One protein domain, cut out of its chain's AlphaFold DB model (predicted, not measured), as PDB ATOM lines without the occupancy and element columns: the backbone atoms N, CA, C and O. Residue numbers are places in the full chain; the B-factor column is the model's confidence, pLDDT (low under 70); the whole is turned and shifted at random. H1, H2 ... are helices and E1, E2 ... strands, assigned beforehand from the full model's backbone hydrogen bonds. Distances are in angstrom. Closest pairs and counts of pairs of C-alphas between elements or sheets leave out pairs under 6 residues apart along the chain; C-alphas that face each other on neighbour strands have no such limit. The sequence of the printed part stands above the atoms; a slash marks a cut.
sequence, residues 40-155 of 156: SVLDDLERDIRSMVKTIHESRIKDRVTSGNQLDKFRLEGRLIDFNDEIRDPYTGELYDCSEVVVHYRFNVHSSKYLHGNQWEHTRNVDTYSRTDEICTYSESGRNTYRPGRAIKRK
ATOM      1  N   SER A  40     -42.123  23.583  50.358       87.06
ATOM      2  CA  SER A  40     -41.522  24.825  49.856       87.06
ATOM      3  C   SER A  40     -39.994  24.770  49.807       87.06
ATOM      4  O   SER A  40     -39.389  25.312  48.890       87.06
ATOM      5  N   VAL A  41     -39.359  24.072  50.755       87.75
ATOM      6  CA  VAL A  41     -37.902  23.885  50.776       87.75
ATOM      7  C   VAL A  41     -37.460  22.943  49.662       87.75
ATOM      8  O   VAL A  41     -36.400  23.150  49.080       87.75
ATOM      9  N   LEU A  42     -38.261  21.923  49.356       90.06
ATOM     10  CA  LEU A  42     -37.999  21.004  48.248       90.06
ATOM     11  C   LEU A  42     -38.188  21.693  46.889       90.06
ATOM     12  O   LEU A  42     -37.404  21.449  45.973       90.06
ATOM     13  N   ASP A  43     -39.175  22.579  46.772       90.75
ATOM     14  CA  ASP A  43     -39.425  23.360  45.558       90.75
ATOM     15  C   ASP A  43     -38.307  24.388  45.315       90.75
ATOM     16  O   ASP A  43     -37.792  24.494  44.198       90.75
ATOM     17  N   ASP A  44     -37.883  25.101  46.367       91.12
ATOM     18  CA  ASP A  44     -36.729  26.007  46.321       91.12
ATOM     19  C   ASP A  44     -35.452  25.246  45.935       91.12
ATOM     20  O   ASP A  44     -34.709  25.687  45.057       91.12
ATOM     21  N   LEU A  45     -35.232  24.068  46.529       92.25
ATOM     22  CA  LEU A  45     -34.106  23.194  46.202       92.25
ATOM     23  C   LEU A  45     -34.105  22.807  44.718       92.25
ATOM     24  O   LEU A  45     -33.081  22.936  44.054       92.25
ATOM     25  N   GLU A  46     -35.229  22.329  44.181       94.38
ATOM     26  CA  GLU A  46     -35.308  21.889  42.783       94.38
ATOM     27  C   GLU A  46     -35.091  23.051  41.803       94.38
ATOM     28  O   GLU A  46     -34.398  22.886  40.793       94.38
ATOM     29  N   ARG A  47     -35.632  24.237  42.109       94.06
ATOM     30  CA  ARG A  47     -35.389  25.455  41.324       94.06
ATOM     31  C   ARG A  47     -33.903  25.808  41.301       94.06
ATOM     32  O   ARG A  47     -33.353  26.077  40.230       94.06
ATOM     33  N   ASP A  48     -33.253  25.785  42.458       94.75
ATOM     34  CA  ASP A  48     -31.858  26.190  42.592       94.75
ATOM     35  C   ASP A  48     -30.904  25.156  41.970       94.75
ATOM     36  O   ASP A  48     -29.918  25.538  41.335       94.75
ATOM     37  N   ILE A  49     -31.226  23.856  42.047       94.75
ATOM     38  CA  ILE A  49     -30.479  22.815  41.327       94.75
ATOM     39  C   ILE A  49     -30.563  23.042  39.816       94.75
ATOM     40  O   ILE A  49     -29.527  23.057  39.154       94.75
ATOM     41  N   ARG A  50     -31.760  23.272  39.263       95.44
ATOM     42  CA  ARG A  50     -31.930  23.537  37.823       95.44
ATOM     43  C   ARG A  50     -31.131  24.747  37.366       95.44
ATOM     44  O   ARG A  50     -30.485  24.690  36.321       95.44
ATOM     45  N   SER A  51     -31.162  25.820  38.155       94.25
ATOM     46  CA  SER A  51     -30.382  27.030  37.890       94.25
ATOM     47  C   SER A  51     -28.882  26.722  37.846       94.25
ATOM     48  O   SER A  51     -28.213  27.029  36.864       94.25
ATOM     49  N   MET A  52     -28.367  26.017  38.857       95.00
ATOM     50  CA  MET A  52     -26.954  25.643  38.947       95.00
ATOM     51  C   MET A  52     -26.511  24.701  37.819       95.00
ATOM     52  O   MET A  52     -25.464  24.929  37.220       95.00
ATOM     53  N   VAL A  53     -27.297  23.666  37.505       95.50
ATOM     54  CA  VAL A  53     -27.020  22.731  36.400       95.50
ATOM     55  C   VAL A  53     -26.959  23.482  35.072       95.50
ATOM     56  O   VAL A  53     -26.030  23.275  34.293       95.50
ATOM     57  N   LYS A  54     -27.893  24.414  34.846       95.06
ATOM     58  CA  LYS A  54     -27.891  25.274  33.662       95.06
ATOM     59  C   LYS A  54     -26.643  26.153  33.595       95.06
ATOM     60  O   LYS A  54     -25.986  26.181  32.561       95.06
ATOM     61  N   THR A  55     -26.272  26.814  34.691       94.62
ATOM     62  CA  THR A  55     -25.046  27.624  34.736       94.62
ATOM     63  C   THR A  55     -23.804  26.786  34.439       94.62
ATOM     64  O   THR A  55     -22.950  27.222  33.673       94.62
ATOM     65  N   ILE A  56     -23.694  25.581  35.008       95.50
ATOM     66  CA  ILE A  56     -22.567  24.669  34.751       95.50
ATOM     67  C   ILE A  56     -22.509  24.275  33.270       95.50
ATOM     68  O   ILE A  56     -21.429  24.302  32.685       95.50
ATOM     69  N   HIS A  57     -23.655  23.962  32.664       95.19
ATOM     70  CA  HIS A  57     -23.754  23.624  31.244       95.19
ATOM     71  C   HIS A  57     -23.310  24.777  30.338       95.19
ATOM     72  O   HIS A  57     -22.397  24.612  29.532       95.19
ATOM     73  N   GLU A  58     -23.889  25.967  30.521       93.00
ATOM     74  CA  GLU A  58     -23.602  27.143  29.687       93.00
ATOM     75  C   GLU A  58     -22.148  27.615  29.828       93.00
ATOM     76  O   GLU A  58     -21.529  28.050  28.860       93.00
ATOM     77  N   SER A  59     -21.583  27.514  31.033       93.19
ATOM     78  CA  SER A  59     -20.204  27.931  31.308       93.19
ATOM     79  C   SER A  59     -19.155  26.857  31.009       93.19
ATOM     80  O   SER A  59     -17.963  27.161  30.996       93.19
ATOM     81  N   ARG A  60     -19.577  25.601  30.799       90.94
ATOM     82  CA  ARG A  60     -18.710  24.418  30.640       90.94
ATOM     83  C   ARG A  60     -17.679  24.270  31.777       90.94
ATOM     84  O   ARG A  60     -16.593  23.716  31.586       90.94
ATOM     85  N   ILE A  61     -18.006  24.767  32.974       88.25
ATOM     86  CA  ILE A  61     -17.114  24.738  34.139       88.25
ATOM     87  C   ILE A  61     -17.005  23.304  34.666       88.25
ATOM     88  O   ILE A  61     -17.982  22.700  35.106       88.25
ATOM     89  N   LYS A  62     -15.778  22.773  34.664       83.94
ATOM     90  CA  LYS A  62     -15.447  21.450  35.227       83.94
ATOM     91  C   LYS A  62     -15.204  21.474  36.736       83.94
ATOM     92  O   LYS A  62     -15.211  20.421  37.382       83.94
ATOM     93  N   ASP A  63     -14.974  22.663  37.280       85.56
ATOM     94  CA  ASP A  63     -14.759  22.866  38.703       85.56
ATOM     95  C   ASP A  63     -16.062  22.773  39.492       85.56
ATOM     96  O   ASP A  63     -17.174  22.835  38.964       85.56
ATOM     97  N   ARG A  64     -15.910  22.599  40.803       84.19
ATOM     98  CA  ARG A  64     -17.044  22.543  41.713       84.19
ATOM     99  C   ARG A  64     -17.671  23.928  41.851       84.19
ATOM    100  O   ARG A  64     -17.036  24.842  42.374       84.19
ATOM    101  N   VAL A  65     -18.945  24.035  41.498       86.31
ATOM    102  CA  VAL A  65     -19.785  25.200  41.786       86.31
ATOM    103  C   VAL A  65     -20.529  24.939  43.087       86.31
ATOM    104  O   VAL A  65     -21.071  23.856  43.287       86.31
ATOM    105  N   THR A  66     -20.551  25.910  43.995       84.75
ATOM    106  CA  THR A  66     -21.271  25.787  45.268       84.75
ATOM    107  C   THR A  66     -22.237  26.942  45.447       84.75
ATOM    108  O   THR A  66     -21.865  28.086  45.199       84.75
ATOM    109  N   SER A  67     -23.437  26.645  45.936       81.94
ATOM    110  CA  SER A  67     -24.446  27.637  46.305       81.94
ATOM    111  C   SER A  67     -24.961  27.368  47.722       81.94
ATOM    112  O   SER A  67     -25.031  26.218  48.167       81.94
ATOM    113  N   GLY A  68     -25.306  28.442  48.428       71.69
ATOM    114  CA  GLY A  68     -25.812  28.414  49.797       71.69
ATOM    115  C   GLY A  68     -24.744  28.607  50.884       71.69
ATOM    116  O   GLY A  68     -23.613  28.121  50.793       71.69
ATOM    117  N   ASN A  69     -25.137  29.316  51.937       70.94
ATOM    118  CA  ASN A  69     -24.382  29.612  53.149       70.94
ATOM    119  C   ASN A  69     -24.756  28.660  54.299       70.94
ATOM    120  O   ASN A  69     -25.697  27.876  54.221       70.94
ATOM    121  N   GLN A  70     -24.035  28.748  55.425       64.25
ATOM    122  CA  GLN A  70     -24.296  27.907  56.606       64.25
ATOM    123  C   GLN A  70     -25.673  28.133  57.248       64.25
ATOM    124  O   GLN A  70     -26.153  27.254  57.956       64.25
ATOM    125  N   LEU A  71     -26.289  29.295  57.025       70.62
ATOM    126  CA  LEU A  71     -27.606  29.640  57.566       70.62
ATOM    127  C   LEU A  71     -28.755  29.263  56.622       70.62
ATOM    128  O   LEU A  71     -29.918  29.356  57.015       70.62
ATOM    129  N   ASP A  72     -28.441  28.839  55.398       83.25
ATOM    130  CA  ASP A  72     -29.457  28.483  54.418       83.25
ATOM    131  C   ASP A  72     -30.023  27.094  54.716       83.25
ATOM    132  O   ASP A  72     -29.360  26.224  55.286       83.25
ATOM    133  N   LYS A  73     -31.275  26.873  54.310       86.69
ATOM    134  CA  LYS A  73     -32.010  25.626  54.584       86.69
ATOM    135  C   LYS A  73     -31.389  24.403  53.913       86.69
ATOM    136  O   LYS A  73     -31.656  23.271  54.318       86.69
ATOM    137  N   PHE A  74     -30.589  24.620  52.879       89.94
ATOM    138  CA  PHE A  74     -29.817  23.599  52.200       89.94
ATOM    139  C   PHE A  74     -28.569  24.222  51.581       89.94
ATOM    140  O   PHE A  74     -28.503  25.423  51.325       89.94
ATOM    141  N   ARG A  75     -27.580  23.374  51.317       91.62
ATOM    142  CA  ARG A  75     -26.378  23.719  50.565       91.62
ATOM    143  C   ARG A  75     -26.302  22.855  49.323       91.62
ATOM    144  O   ARG A  75     -26.593  21.660  49.394       91.62
ATOM    145  N   LEU A  76     -25.875  23.461  48.226       93.44
ATOM    146  CA  LEU A  76     -25.759  22.852  46.915       93.44
ATOM    147  C   LEU A  76     -24.305  22.843  46.454       93.44
ATOM    148  O   LEU A  76     -23.589  23.835  46.590       93.44
ATOM    149  N   GLU A  77     -23.881  21.732  45.871       94.19
ATOM    150  CA  GLU A  77     -22.626  21.618  45.140       94.19
ATOM    151  C   GLU A  77     -22.899  20.904  43.813       94.19
ATOM    152  O   GLU A  77     -23.543  19.860  43.793       94.19
ATOM    153  N   GLY A  78     -22.420  21.460  42.707       94.88
ATOM    154  CA  GLY A  78     -22.567  20.903  41.369       94.88
ATOM    155  C   GLY A  78     -21.212  20.750  40.692       94.88
ATOM    156  O   GLY A  78     -20.298  21.546  40.926       94.88
ATOM    157  N   ARG A  79     -21.068  19.723  39.856       95.88
ATOM    158  CA  ARG A  79     -19.865  19.508  39.049       95.88
ATOM    159  C   ARG A  79     -20.215  18.841  37.724       95.88
ATOM    160  O   ARG A  79     -20.915  17.831  37.715       95.88
ATOM    161  N   LEU A  80     -19.680  19.373  36.629       96.19
ATOM    162  CA  LEU A  80     -19.745  18.738  35.315       96.19
ATOM    163  C   LEU A  80     -18.932  17.437  35.325       96.19
ATOM    164  O   LEU A  80     -17.746  17.455  35.675       96.19
ATOM    165  N   ILE A  81     -19.563  16.319  34.970       96.19
ATOM    166  CA  ILE A  81     -18.901  15.007  34.881       96.19
ATOM    167  C   ILE A  81     -18.700  14.559  33.438       96.19
ATOM    168  O   ILE A  81     -17.666  13.960  33.151       96.19
ATOM    169  N   ASP A  82     -19.634  14.898  32.552       95.94
ATOM    170  CA  ASP A  82     -19.549  14.594  31.130       95.94
ATOM    171  C   ASP A  82     -20.150  15.727  30.294       95.94
ATOM    172  O   ASP A  82     -21.053  16.441  30.744       95.94
ATOM    173  N   PHE A  83     -19.615  15.908  29.091       95.56
ATOM    174  CA  PHE A  83     -20.048  16.923  28.139       95.56
ATOM    175  C   PHE A  83     -19.932  16.366  26.726       95.56
ATOM    176  O   PHE A  83     -18.838  16.000  26.303       95.56
ATOM    177  N   ASN A  84     -21.050  16.352  26.007       94.50
ATOM    178  CA  ASN A  84     -21.127  15.889  24.631       94.50
ATOM    179  C   ASN A  84     -21.674  17.028  23.772       94.50
ATOM    180  O   ASN A  84     -22.806  17.463  23.990       94.50
ATOM    181  N   ASP A  85     -20.877  17.519  22.831       93.62
ATOM    182  CA  ASP A  85     -21.261  18.553  21.873       93.62
ATOM    183  C   ASP A  85     -21.640  17.982  20.508       93.62
ATOM    184  O   ASP A  85     -21.342  16.834  20.174       93.62
ATOM    185  N   GLU A  86     -22.326  18.820  19.727       89.94
ATOM    186  CA  GLU A  86     -22.634  18.568  18.314       89.94
ATOM    187  C   GLU A  86     -23.387  17.245  18.068       89.94
ATOM    188  O   GLU A  86     -23.275  16.621  17.007       89.94
ATOM    189  N   ILE A  87     -24.209  16.814  19.031       92.69
ATOM    190  CA  ILE A  87     -25.058  15.638  18.855       92.69
ATOM    191  C   ILE A  87     -26.205  16.009  17.920       92.69
ATOM    192  O   ILE A  87     -26.860  17.031  18.096       92.69
ATOM    193  N   ARG A  88     -26.484  15.162  16.929       93.88
ATOM    194  CA  ARG A  88     -27.589  15.370  15.990       93.88
ATOM    195  C   ARG A  88     -28.849  14.641  16.449       93.88
ATOM    196  O   ARG A  88     -28.842  13.418  16.574       93.88
ATOM    197  N   ASP A  89     -29.937  15.383  16.640       90.88
ATOM    198  CA  ASP A  89     -31.257  14.821  16.934       90.88
ATOM    199  C   ASP A  89     -31.739  14.014  15.711       90.88
ATOM    200  O   ASP A  89     -31.825  14.558  14.606       90.88
ATOM    201  N   PRO A  90     -32.041  12.711  15.857       89.06
ATOM    202  CA  PRO A  90     -32.431  11.865  14.732       89.06
ATOM    203  C   PRO A  90     -33.818  12.202  14.165       89.06
ATOM    204  O   PRO A  90     -34.123  11.804  13.041       89.06
ATOM    205  N   TYR A  91     -34.663  12.904  14.920       90.19
ATOM    206  CA  TYR A  91     -36.019  13.267  14.521       90.19
ATOM    207  C   TYR A  91     -36.087  14.663  13.906       90.19
ATOM    208  O   TYR A  91     -36.787  14.851  12.912       90.19
ATOM    209  N   THR A  92     -35.386  15.640  14.485       91.94
ATOM    210  CA  THR A  92     -35.411  17.029  13.994       91.94
ATOM    211  C   THR A  92     -34.228  17.368  13.089       91.94
ATOM    212  O   THR A  92     -34.328  18.289  12.283       91.94
ATOM    213  N   GLY A  93     -33.120  16.626  13.181       92.69
ATOM    214  CA  GLY A  93     -31.865  16.916  12.482       92.69
ATOM    215  C   GLY A  93     -31.034  18.039  13.111       92.69
ATOM    216  O   GLY A  93     -29.943  18.318  12.609       92.69
ATOM    217  N   GLU A  94     -31.534  18.652  14.184       94.19
ATOM    218  CA  GLU A  94     -30.916  19.774  14.890       94.19
ATOM    219  C   GLU A  94     -29.713  19.314  15.726       94.19
ATOM    220  O   GLU A  94     -29.708  18.203  16.266       94.19
ATOM    221  N   LEU A  95     -28.698  20.172  15.843       95.81
ATOM    222  CA  LEU A  95     -27.570  19.937  16.741       95.81
ATOM    223  C   LEU A  95     -27.900  20.360  18.176       95.81
ATOM    224  O   LEU A  95     -28.566  21.370  18.417       95.81
ATOM    225  N   TYR A  96     -27.417  19.597  19.147       95.00
ATOM    226  CA  TYR A  96     -27.544  19.930  20.554       95.00
ATOM    227  C   TYR A  96     -26.305  19.525  21.348       95.00
ATOM    228  O   TYR A  96     -25.644  18.527  21.055       95.00
ATOM    229  N   ASP A  97     -26.041  20.302  22.392       96.00
ATOM    230  CA  ASP A  97     -25.009  20.025  23.383       96.00
ATOM    231  C   ASP A  97     -25.683  19.460  24.632       96.00
ATOM    232  O   ASP A  97     -26.700  19.995  25.073       96.00
ATOM    233  N   CYS A  98     -25.116  18.422  25.244       96.62
ATOM    234  CA  CYS A  98     -25.573  17.865  26.515       96.62
ATOM    235  C   CYS A  98     -24.483  17.903  27.581       96.62
ATOM    236  O   CYS A  98     -23.287  17.772  27.318       96.62
ATOM    237  N   SER A  99     -24.913  18.021  28.829       97.06
ATOM    238  CA  SER A  99     -24.061  17.902  30.003       97.06
ATOM    239  C   SER A  99     -24.683  16.994  31.037       97.06
ATOM    240  O   SER A  99     -25.851  17.161  31.384       97.06
ATOM    241  N   GLU A 100     -23.857  16.117  31.595       97.31
ATOM    242  CA  GLU A 100     -24.165  15.425  32.836       97.31
ATOM    243  C   GLU A 100     -23.501  16.160  33.999       97.31
ATOM    244  O   GLU A 100     -22.287  16.394  34.023       97.31
ATOM    245  N   VAL A 101     -24.305  16.522  34.992       96.38
ATOM    246  CA  VAL A 101     -23.874  17.275  36.165       96.38
ATOM    247  C   VAL A 101     -24.199  16.467  37.407       96.38
ATOM    248  O   VAL A 101     -25.362  16.196  37.711       96.38
ATOM    249  N   VAL A 102     -23.172  16.106  38.173       96.25
ATOM    250  CA  VAL A 102     -23.389  15.548  39.506       96.25
ATOM    251  C   VAL A 102     -23.730  16.681  40.465       96.25
ATOM    252  O   VAL A 102     -23.012  17.676  40.565       96.25
ATOM    253  N   VAL A 103     -24.832  16.513  41.185       95.62
ATOM    254  CA  VAL A 103     -25.336  17.453  42.177       95.62
ATOM    255  C   VAL A 103     -25.311  16.781  43.540       95.62
ATOM    256  O   VAL A 103     -25.857  15.694  43.746       95.62
ATOM    257  N   HIS A 104     -24.679  17.445  44.493       94.56
ATOM    258  CA  HIS A 104     -24.695  17.102  45.901       94.56
ATOM    259  C   HIS A 104     -25.467  18.167  46.654       94.56
ATOM    260  O   HIS A 104     -25.246  19.360  46.465       94.56
ATOM    261  N   TYR A 105     -26.358  17.734  47.535       92.38
ATOM    262  CA  TYR A 105     -27.075  18.661  48.387       92.38
ATOM    263  C   TYR A 105     -27.192  18.130  49.798       92.38
ATOM    264  O   TYR A 105     -27.338  16.928  50.032       92.38
ATOM    265  N   ARG A 106     -27.100  19.050  50.749       91.00
ATOM    266  CA  ARG A 106     -27.224  18.769  52.172       91.00
ATOM    267  C   ARG A 106     -28.289  19.677  52.749       91.00
ATOM    268  O   ARG A 106     -28.183  20.892  52.606       91.00
ATOM    269  N   PHE A 107     -29.273  19.097  53.422       89.12
ATOM    270  CA  PHE A 107     -30.232  19.879  54.189       89.12
ATOM    271  C   PHE A 107     -29.578  20.431  55.456       89.12
ATOM    272  O   PHE A 107     -28.665  19.833  56.027       89.12
ATOM    273  N   ASN A 108     -30.042  21.594  55.882       87.06
ATOM    274  CA  ASN A 108     -29.709  22.206  57.159       87.06
ATOM    275  C   ASN A 108     -30.991  22.770  57.782       87.06
ATOM    276  O   ASN A 108     -31.081  23.932  58.176       87.06
ATOM    277  N   VAL A 109     -32.042  21.947  57.776       83.62
ATOM    278  CA  VAL A 109     -33.372  22.361  58.215       83.62
ATOM    279  C   VAL A 109     -33.466  22.166  59.716       83.62
ATOM    280  O   VAL A 109     -33.381  21.045  60.215       83.62
ATOM    281  N   HIS A 110     -33.685  23.278  60.406       84.69
ATOM    282  CA  HIS A 110     -34.027  23.340  61.815       84.69
ATOM    283  C   HIS A 110     -35.237  24.259  61.946       84.69
ATOM    284  O   HIS A 110     -35.111  25.471  61.783       84.69
ATOM    285  N   SER A 111     -36.418  23.704  62.198       78.50
ATOM    286  CA  SER A 111     -37.620  24.511  62.411       78.50
ATOM    287  C   SER A 111     -38.402  24.026  63.622       78.50
ATOM    288  O   SER A 111     -38.280  22.888  64.073       78.50
ATOM    289  N   SER A 112     -39.148  24.947  64.223       78.56
ATOM    290  CA  SER A 112     -40.073  24.664  65.315       78.56
ATOM    291  C   SER A 112     -41.373  25.386  65.012       78.56
ATOM    292  O   SER A 112     -41.373  26.604  64.831       78.56
ATOM    293  N   LYS A 113     -42.465  24.637  64.908       78.88
ATOM    294  CA  LYS A 113     -43.788  25.156  64.575       78.88
ATOM    295  C   LYS A 113     -44.736  24.886  65.729       78.88
ATOM    296  O   LYS A 113     -44.814  23.768  66.226       78.88
ATOM    297  N   TYR A 114     -45.465  25.911  66.152       77.25
ATOM    298  CA  TYR A 114     -46.524  25.734  67.134       77.25
ATOM    299  C   TYR A 114     -47.745  25.091  66.468       77.25
ATOM    300  O   TYR A 114     -48.265  25.600  65.473       77.25
ATOM    301  N   LEU A 115     -48.195  23.976  67.029       76.06
ATOM    302  CA  LEU A 115     -49.457  23.325  66.715       76.06
ATOM    303  C   LEU A 115     -50.511  23.761  67.745       76.06
ATOM    304  O   LEU A 115     -50.197  24.115  68.882       76.06
ATOM    305  N   HIS A 116     -51.786  23.761  67.354       73.69
ATOM    306  CA  HIS A 116     -52.871  24.090  68.282       73.69
ATOM    307  C   HIS A 116     -52.859  23.181  69.522       73.69
ATOM    308  O   HIS A 116     -52.569  21.993  69.428       73.69
ATOM    309  N   GLY A 117     -53.206  23.746  70.685       74.69
ATOM    310  CA  GLY A 117     -53.321  22.991  71.937       74.69
ATOM    311  C   GLY A 117     -52.008  22.770  72.695       74.69
ATOM    312  O   GLY A 117     -51.833  21.715  73.293       74.69
ATOM    313  N   ASN A 118     -51.101  23.753  72.711       77.38
ATOM    314  CA  ASN A 118     -49.811  23.712  73.415       77.38
ATOM    315  C   ASN A 118     -48.801  22.680  72.878       77.38
ATOM    316  O   ASN A 118     -47.844  22.341  73.573       77.38
ATOM    317  N   GLN A 119     -48.975  22.189  71.648       81.00
ATOM    318  CA  GLN A 119     -48.018  21.281  71.017       81.00
ATOM    319  C   GLN A 119     -47.014  22.038  70.148       81.00
ATOM    320  O   GLN A 119     -47.352  23.003  69.473       81.00
ATOM    321  N   TRP A 120     -45.771  21.569  70.140       79.44
ATOM    322  CA  TRP A 120     -44.723  22.053  69.248       79.44
ATOM    323  C   TRP A 120     -44.260  20.907  68.354       79.44
ATOM    324  O   TRP A 120     -43.996  19.804  68.830       79.44
ATOM    325  N   GLU A 121     -44.161  21.173  67.058       79.44
ATOM    326  CA  GLU A 121     -43.532  20.295  66.082       79.44
ATOM    327  C   GLU A 121     -42.104  20.780  65.841       79.44
ATOM    328  O   GLU A 121     -41.887  21.933  65.464       79.44
ATOM    329  N   HIS A 122     -41.129  19.904  66.072       78.19
ATOM    330  CA  HIS A 122     -39.720  20.187  65.829       78.19
ATOM    331  C   HIS A 122     -39.237  19.386  64.624       78.19
ATOM    332  O   HIS A 122     -39.321  18.157  64.614       78.19
ATOM    333  N   THR A 123     -38.669  20.082  63.644       77.06
ATOM    334  CA  THR A 123     -38.125  19.480  62.427       77.06
ATOM    335  C   THR A 123     -36.621  19.662  62.381       77.06
ATOM    336  O   THR A 123     -36.118  20.783  62.463       77.06
ATOM    337  N   ARG A 124     -35.896  18.547  62.243       82.75
ATOM    338  CA  ARG A 124     -34.442  18.538  62.062       82.75
ATOM    339  C   ARG A 124     -34.073  17.600  60.927       82.75
ATOM    340  O   ARG A 124     -34.198  16.386  61.070       82.75
ATOM    341  N   ASN A 125     -33.546  18.149  59.838       81.56
ATOM    342  CA  ASN A 125     -33.010  17.354  58.742       81.56
ATOM    343  C   ASN A 125     -31.638  17.880  58.306       81.56
ATOM    344  O   ASN A 125     -31.502  19.030  57.891       81.56
ATOM    345  N   VAL A 126     -30.635  17.006  58.415       86.06
ATOM    346  CA  VAL A 126     -29.247  17.259  58.001       86.06
ATOM    347  C   VAL A 126     -28.746  16.229  56.986       86.06
ATOM    348  O   VAL A 126     -27.538  16.044  56.815       86.06
ATOM    349  N   ASP A 127     -29.677  15.520  56.350       87.75
ATOM    350  CA  ASP A 127     -29.370  14.468  55.399       87.75
ATOM    351  C   ASP A 127     -28.656  15.037  54.173       87.75
ATOM    352  O   ASP A 127     -28.904  16.161  53.726       87.75
ATOM    353  N   THR A 128     -27.757  14.228  53.621       89.94
ATOM    354  CA  THR A 128     -27.018  14.544  52.401       89.94
ATOM    355  C   THR A 128     -27.427  13.588  51.296       89.94
ATOM    356  O   THR A 128     -27.590  12.387  51.517       89.94
ATOM    357  N   TYR A 129     -27.557  14.118  50.089       92.88
ATOM    358  CA  TYR A 129     -27.979  13.391  48.909       92.88
ATOM    359  C   TYR A 129     -27.067  13.697  47.728       92.88
ATOM    360  O   TYR A 129     -26.351  14.700  47.693       92.88
ATOM    361  N   SER A 130     -27.104  12.799  46.753       94.25
ATOM    362  CA  SER A 130     -26.438  12.945  45.470       94.25
ATOM    363  C   SER A 130     -27.371  12.500  44.356       94.25
ATOM    364  O   SER A 130     -28.031  11.471  44.499       94.25
ATOM    365  N   ARG A 131     -27.381  13.226  43.242       95.19
ATOM    366  CA  ARG A 131     -28.014  12.809  41.985       95.19
ATOM    367  C   ARG A 131     -27.188  13.293  40.796       95.19
ATOM    368  O   ARG A 131     -26.357  14.179  40.968       95.19
ATOM    369  N   THR A 132     -27.406  12.703  39.631       96.50
ATOM    370  CA  THR A 132     -26.785  13.139  38.374       96.50
ATOM    371  C   THR A 132     -27.882  13.637  37.456       96.50
ATOM    372  O   THR A 132     -28.740  12.849  37.066       96.50
ATOM    373  N   ASP A 133     -27.862  14.926  37.152       96.94
ATOM    374  CA  ASP A 133     -28.853  15.573  36.301       96.94
ATOM    375  C   ASP A 133     -28.265  15.780  34.905       96.94
ATOM    376  O   ASP A 133     -27.069  16.027  34.754       96.94
ATOM    377  N   GLU A 134     -29.114  15.690  33.890       97.06
ATOM    378  CA  GLU A 134     -28.744  15.933  32.500       97.06
ATOM    379  C   GLU A 134     -29.479  17.166  31.981       97.06
ATOM    380  O   GLU A 134     -30.687  17.333  32.194       97.06
ATOM    381  N   ILE A 135     -28.749  18.031  31.285       96.75
ATOM    382  CA  ILE A 135     -29.308  19.168  30.561       96.75
ATOM    383  C   ILE A 135     -28.755  19.185  29.144       96.75
ATOM    384  O   ILE A 135     -27.566  18.948  28.947       96.75
ATOM    385  N   CYS A 136     -29.621  19.480  28.177       95.94
ATOM    386  CA  CYS A 136     -29.216  19.675  26.795       95.94
ATOM    387  C   CYS A 136     -29.789  20.968  26.222       95.94
ATOM    388  O   CYS A 136     -30.952  21.293  26.488       95.94
ATOM    389  N   THR A 137     -28.990  21.657  25.415       96.38
ATOM    390  CA  THR A 137     -29.347  22.893  24.717       96.38
ATOM    391  C   THR A 137     -29.259  22.672  23.216       96.38
ATOM    392  O   THR A 137     -28.228  22.268  22.688       96.38
ATOM    393  N   TYR A 138     -30.367  22.941  22.536       94.75
ATOM    394  CA  TYR A 138     -30.528  22.779  21.099       94.75
ATOM    395  C   TYR A 138     -30.103  24.071  20.392       94.75
ATOM    396  O   TYR A 138     -30.611  25.148  20.712       94.75
ATOM    397  N   SER A 139     -29.140  23.986  19.474       91.69
ATOM    398  CA  SER A 139     -28.413  25.155  18.968       91.69
ATOM    399  C   SER A 139     -29.234  26.062  18.051       91.69
ATOM    400  O   SER A 139     -28.960  27.257  17.981       91.69
ATOM    401  N   GLU A 140     -30.221  25.522  17.333       91.31
ATOM    402  CA  GLU A 140     -30.993  26.275  16.334       91.31
ATOM    403  C   GLU A 140     -32.254  26.896  16.955       91.31
ATOM    404  O   GLU A 140     -32.586  28.054  16.712       91.31
ATOM    405  N   SER A 141     -32.945  26.132  17.796       91.81
ATOM    406  CA  SER A 141     -34.194  26.483  18.465       91.81
ATOM    407  C   SER A 141     -33.984  27.177  19.811       91.81
ATOM    408  O   SER A 141     -34.911  27.806  20.325       91.81
ATOM    409  N   GLY A 142     -32.802  27.037  20.421       89.81
ATOM    410  CA  GLY A 142     -32.518  27.509  21.779       89.81
ATOM    411  C   GLY A 142     -33.298  26.759  22.866       89.81
ATOM    412  O   GLY A 142     -33.353  27.199  24.017       89.81
ATOM    413  N   ARG A 143     -33.951  25.644  22.513       92.50
ATOM    414  CA  ARG A 143     -34.714  24.823  23.455       92.50
ATOM    415  C   ARG A 143     -33.763  24.176  24.458       92.50
ATOM    416  O   ARG A 143     -32.710  23.678  24.082       92.50
ATOM    417  N   ASN A 144     -34.195  24.096  25.715       93.56
ATOM    418  CA  ASN A 144     -33.495  23.350  26.757       93.56
ATOM    419  C   ASN A 144     -34.334  22.165  27.224       93.56
ATOM    420  O   ASN A 144     -35.504  22.330  27.582       93.56
ATOM    421  N   THR A 145     -33.731  20.983  27.274       94.56
ATOM    422  CA  THR A 145     -34.311  19.803  27.919       94.56
ATOM    423  C   THR A 145     -33.554  19.512  29.199       94.56
ATOM    424  O   THR A 145     -32.329  19.517  29.206       94.56
ATOM    425  N   TYR A 146     -34.282  19.254  30.282       95.19
ATOM    426  CA  TYR A 146     -33.704  18.926  31.581       95.19
ATOM    427  C   TYR A 146     -34.300  17.622  32.097       95.19
ATOM    428  O   TYR A 146     -35.527  17.483  32.170       95.19
ATOM    429  N   ARG A 147     -33.431  16.693  32.491       96.19
ATOM    430  CA  ARG A 147     -33.793  15.382  33.019       96.19
ATOM    431  C   ARG A 147     -33.142  15.192  34.394       96.19
ATOM    432  O   ARG A 147     -31.927  15.012  34.467       96.19
ATOM    433  N   PRO A 148     -33.923  15.223  35.490       94.50
ATOM    434  CA  PRO A 148     -33.378  15.010  36.823       94.50
ATOM    435  C   PRO A 148     -32.999  13.542  37.033       94.50
ATOM    436  O   PRO A 148     -33.726  12.630  36.630       94.50
ATOM    437  N   GLY A 149     -31.886  13.317  37.723       91.25
ATOM    438  CA  GLY A 149     -31.471  11.997  38.167       91.25
ATOM    439  C   GLY A 149     -32.197  11.526  39.419       91.25
ATOM    440  O   GLY A 149     -32.865  12.278  40.136       91.25
ATOM    441  N   ARG A 150     -32.004  10.248  39.750       89.12
ATOM    442  CA  ARG A 150     -32.504   9.685  41.005       89.12
ATOM    443  C   ARG A 150     -31.629  10.133  42.176       89.12
ATOM    444  O   ARG A 150     -30.426   9.886  42.186       89.12
ATOM    445  N   ALA A 151     -32.251  10.724  43.193       91.00
ATOM    446  CA  ALA A 151     -31.573  11.076  44.434       91.00
ATOM    447  C   ALA A 151     -31.212   9.834  45.259       91.00
ATOM    448  O   ALA A 151     -32.059   8.990  45.559       91.00
ATOM    449  N   ILE A 152     -29.945   9.753  45.661       90.19
ATOM    450  CA  ILE A 152     -29.391   8.700  46.508       90.19
ATOM    451  C   ILE A 152     -28.908   9.345  47.804       90.19
ATOM    452  O   ILE A 152     -28.052  10.233  47.787       90.19
ATOM    453  N   LYS A 153     -29.453   8.896  48.940       88.50
ATOM    454  CA  LYS A 153     -29.005   9.341  50.265       88.50
ATOM    455  C   LYS A 153     -27.567   8.879  50.494       88.50
ATOM    456  O   LYS A 153     -27.263   7.694  50.363       88.50
ATOM    457  N   ARG A 154     -26.686   9.807  50.860       78.69
ATOM    458  CA  ARG A 154     -25.302   9.517  51.232       78.69
ATOM    459  C   ARG A 154     -25.216   9.296  52.736       78.69
ATOM    460  O   ARG A 154     -25.715  10.105  53.514       78.69
ATOM    461  N   LYS A 155     -24.580   8.196  53.139       68.69
ATOM    462  CA  LYS A 155     -24.100   8.044  54.515       68.69
ATOM    463  C   LYS A 155     -22.809   8.854  54.615       68.69
ATOM    464  O   LYS A 155     -21.893   8.605  53.833       68.69
TER     465      LYS A 155
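This is residues 40 to 155 of the 156 residues of an uncharacterized protein of Marinobacterium stanieri (UniProt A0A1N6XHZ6). A twisted sheet of antiparallel strands curls round one helix, H1, and from one end of this body a hairpin arm, E4 and E5, reaches away and makes much of the length. The arm continues the sheet at an angle: E3 runs on into E4 at 63 degrees, and E5 into E6 at 65 degrees. The printed part has 116 residues, with H1 followed by strands E1 to E8, and its class is mixed, helices and strands. The whole is loose, with a radius of gyration of the C-alphas of 17.9 A and spans of 64 by 28 by 22 A.

H1, residues 40 to 59, begins at C-alpha 40 (-41.522, 24.825, 49.856) and is 28.4 A long. E1 is residues 65 to 67. E2, residues 74 to 88, is 37.2 A long and bends by 62 degrees at residue 85. E3, residues 95 to 107, is 37.5 A long. E4 is residues 109 to 115 and E5 residues 119 to 125. E6, residues 128 to 138, is 32.6 A long. E7 is residues 144 to 147; E8, residues 152 to 154, ends at C-alpha 154 (-25.302, 9.517, 51.232).

H1 is on the branched sheet; its closest C-alphas to E3 are His 57 and Ser 99, 5.9 A. Every O i to N i+4 pair of H1 is within hydrogen-bond range. E1, E2 and E3 form a meander, each strand the antiparallel neighbour of the one before, with N 65 and O 78 at 2.9 A and N 77 and O 104 at 2.8 A. E6 has E3 on one side, N 99 to O 135 being 2.8 A, and on the other side E7, N 136 to O 145 2.9 A, and E8, N 152 to O 130 2.8 A. In the hairpin of E4 and E5, N 113 and O 121 are 2.8 A apart. H1 is apart from both.

The C-alphas farthest apart, those of Gly 93 and Asn 118, are 63.9 A apart. The printed part has no cut and no long link. Residues 70 and 155 are under 70 in pLDDT; the mean of the printed part is 89.4.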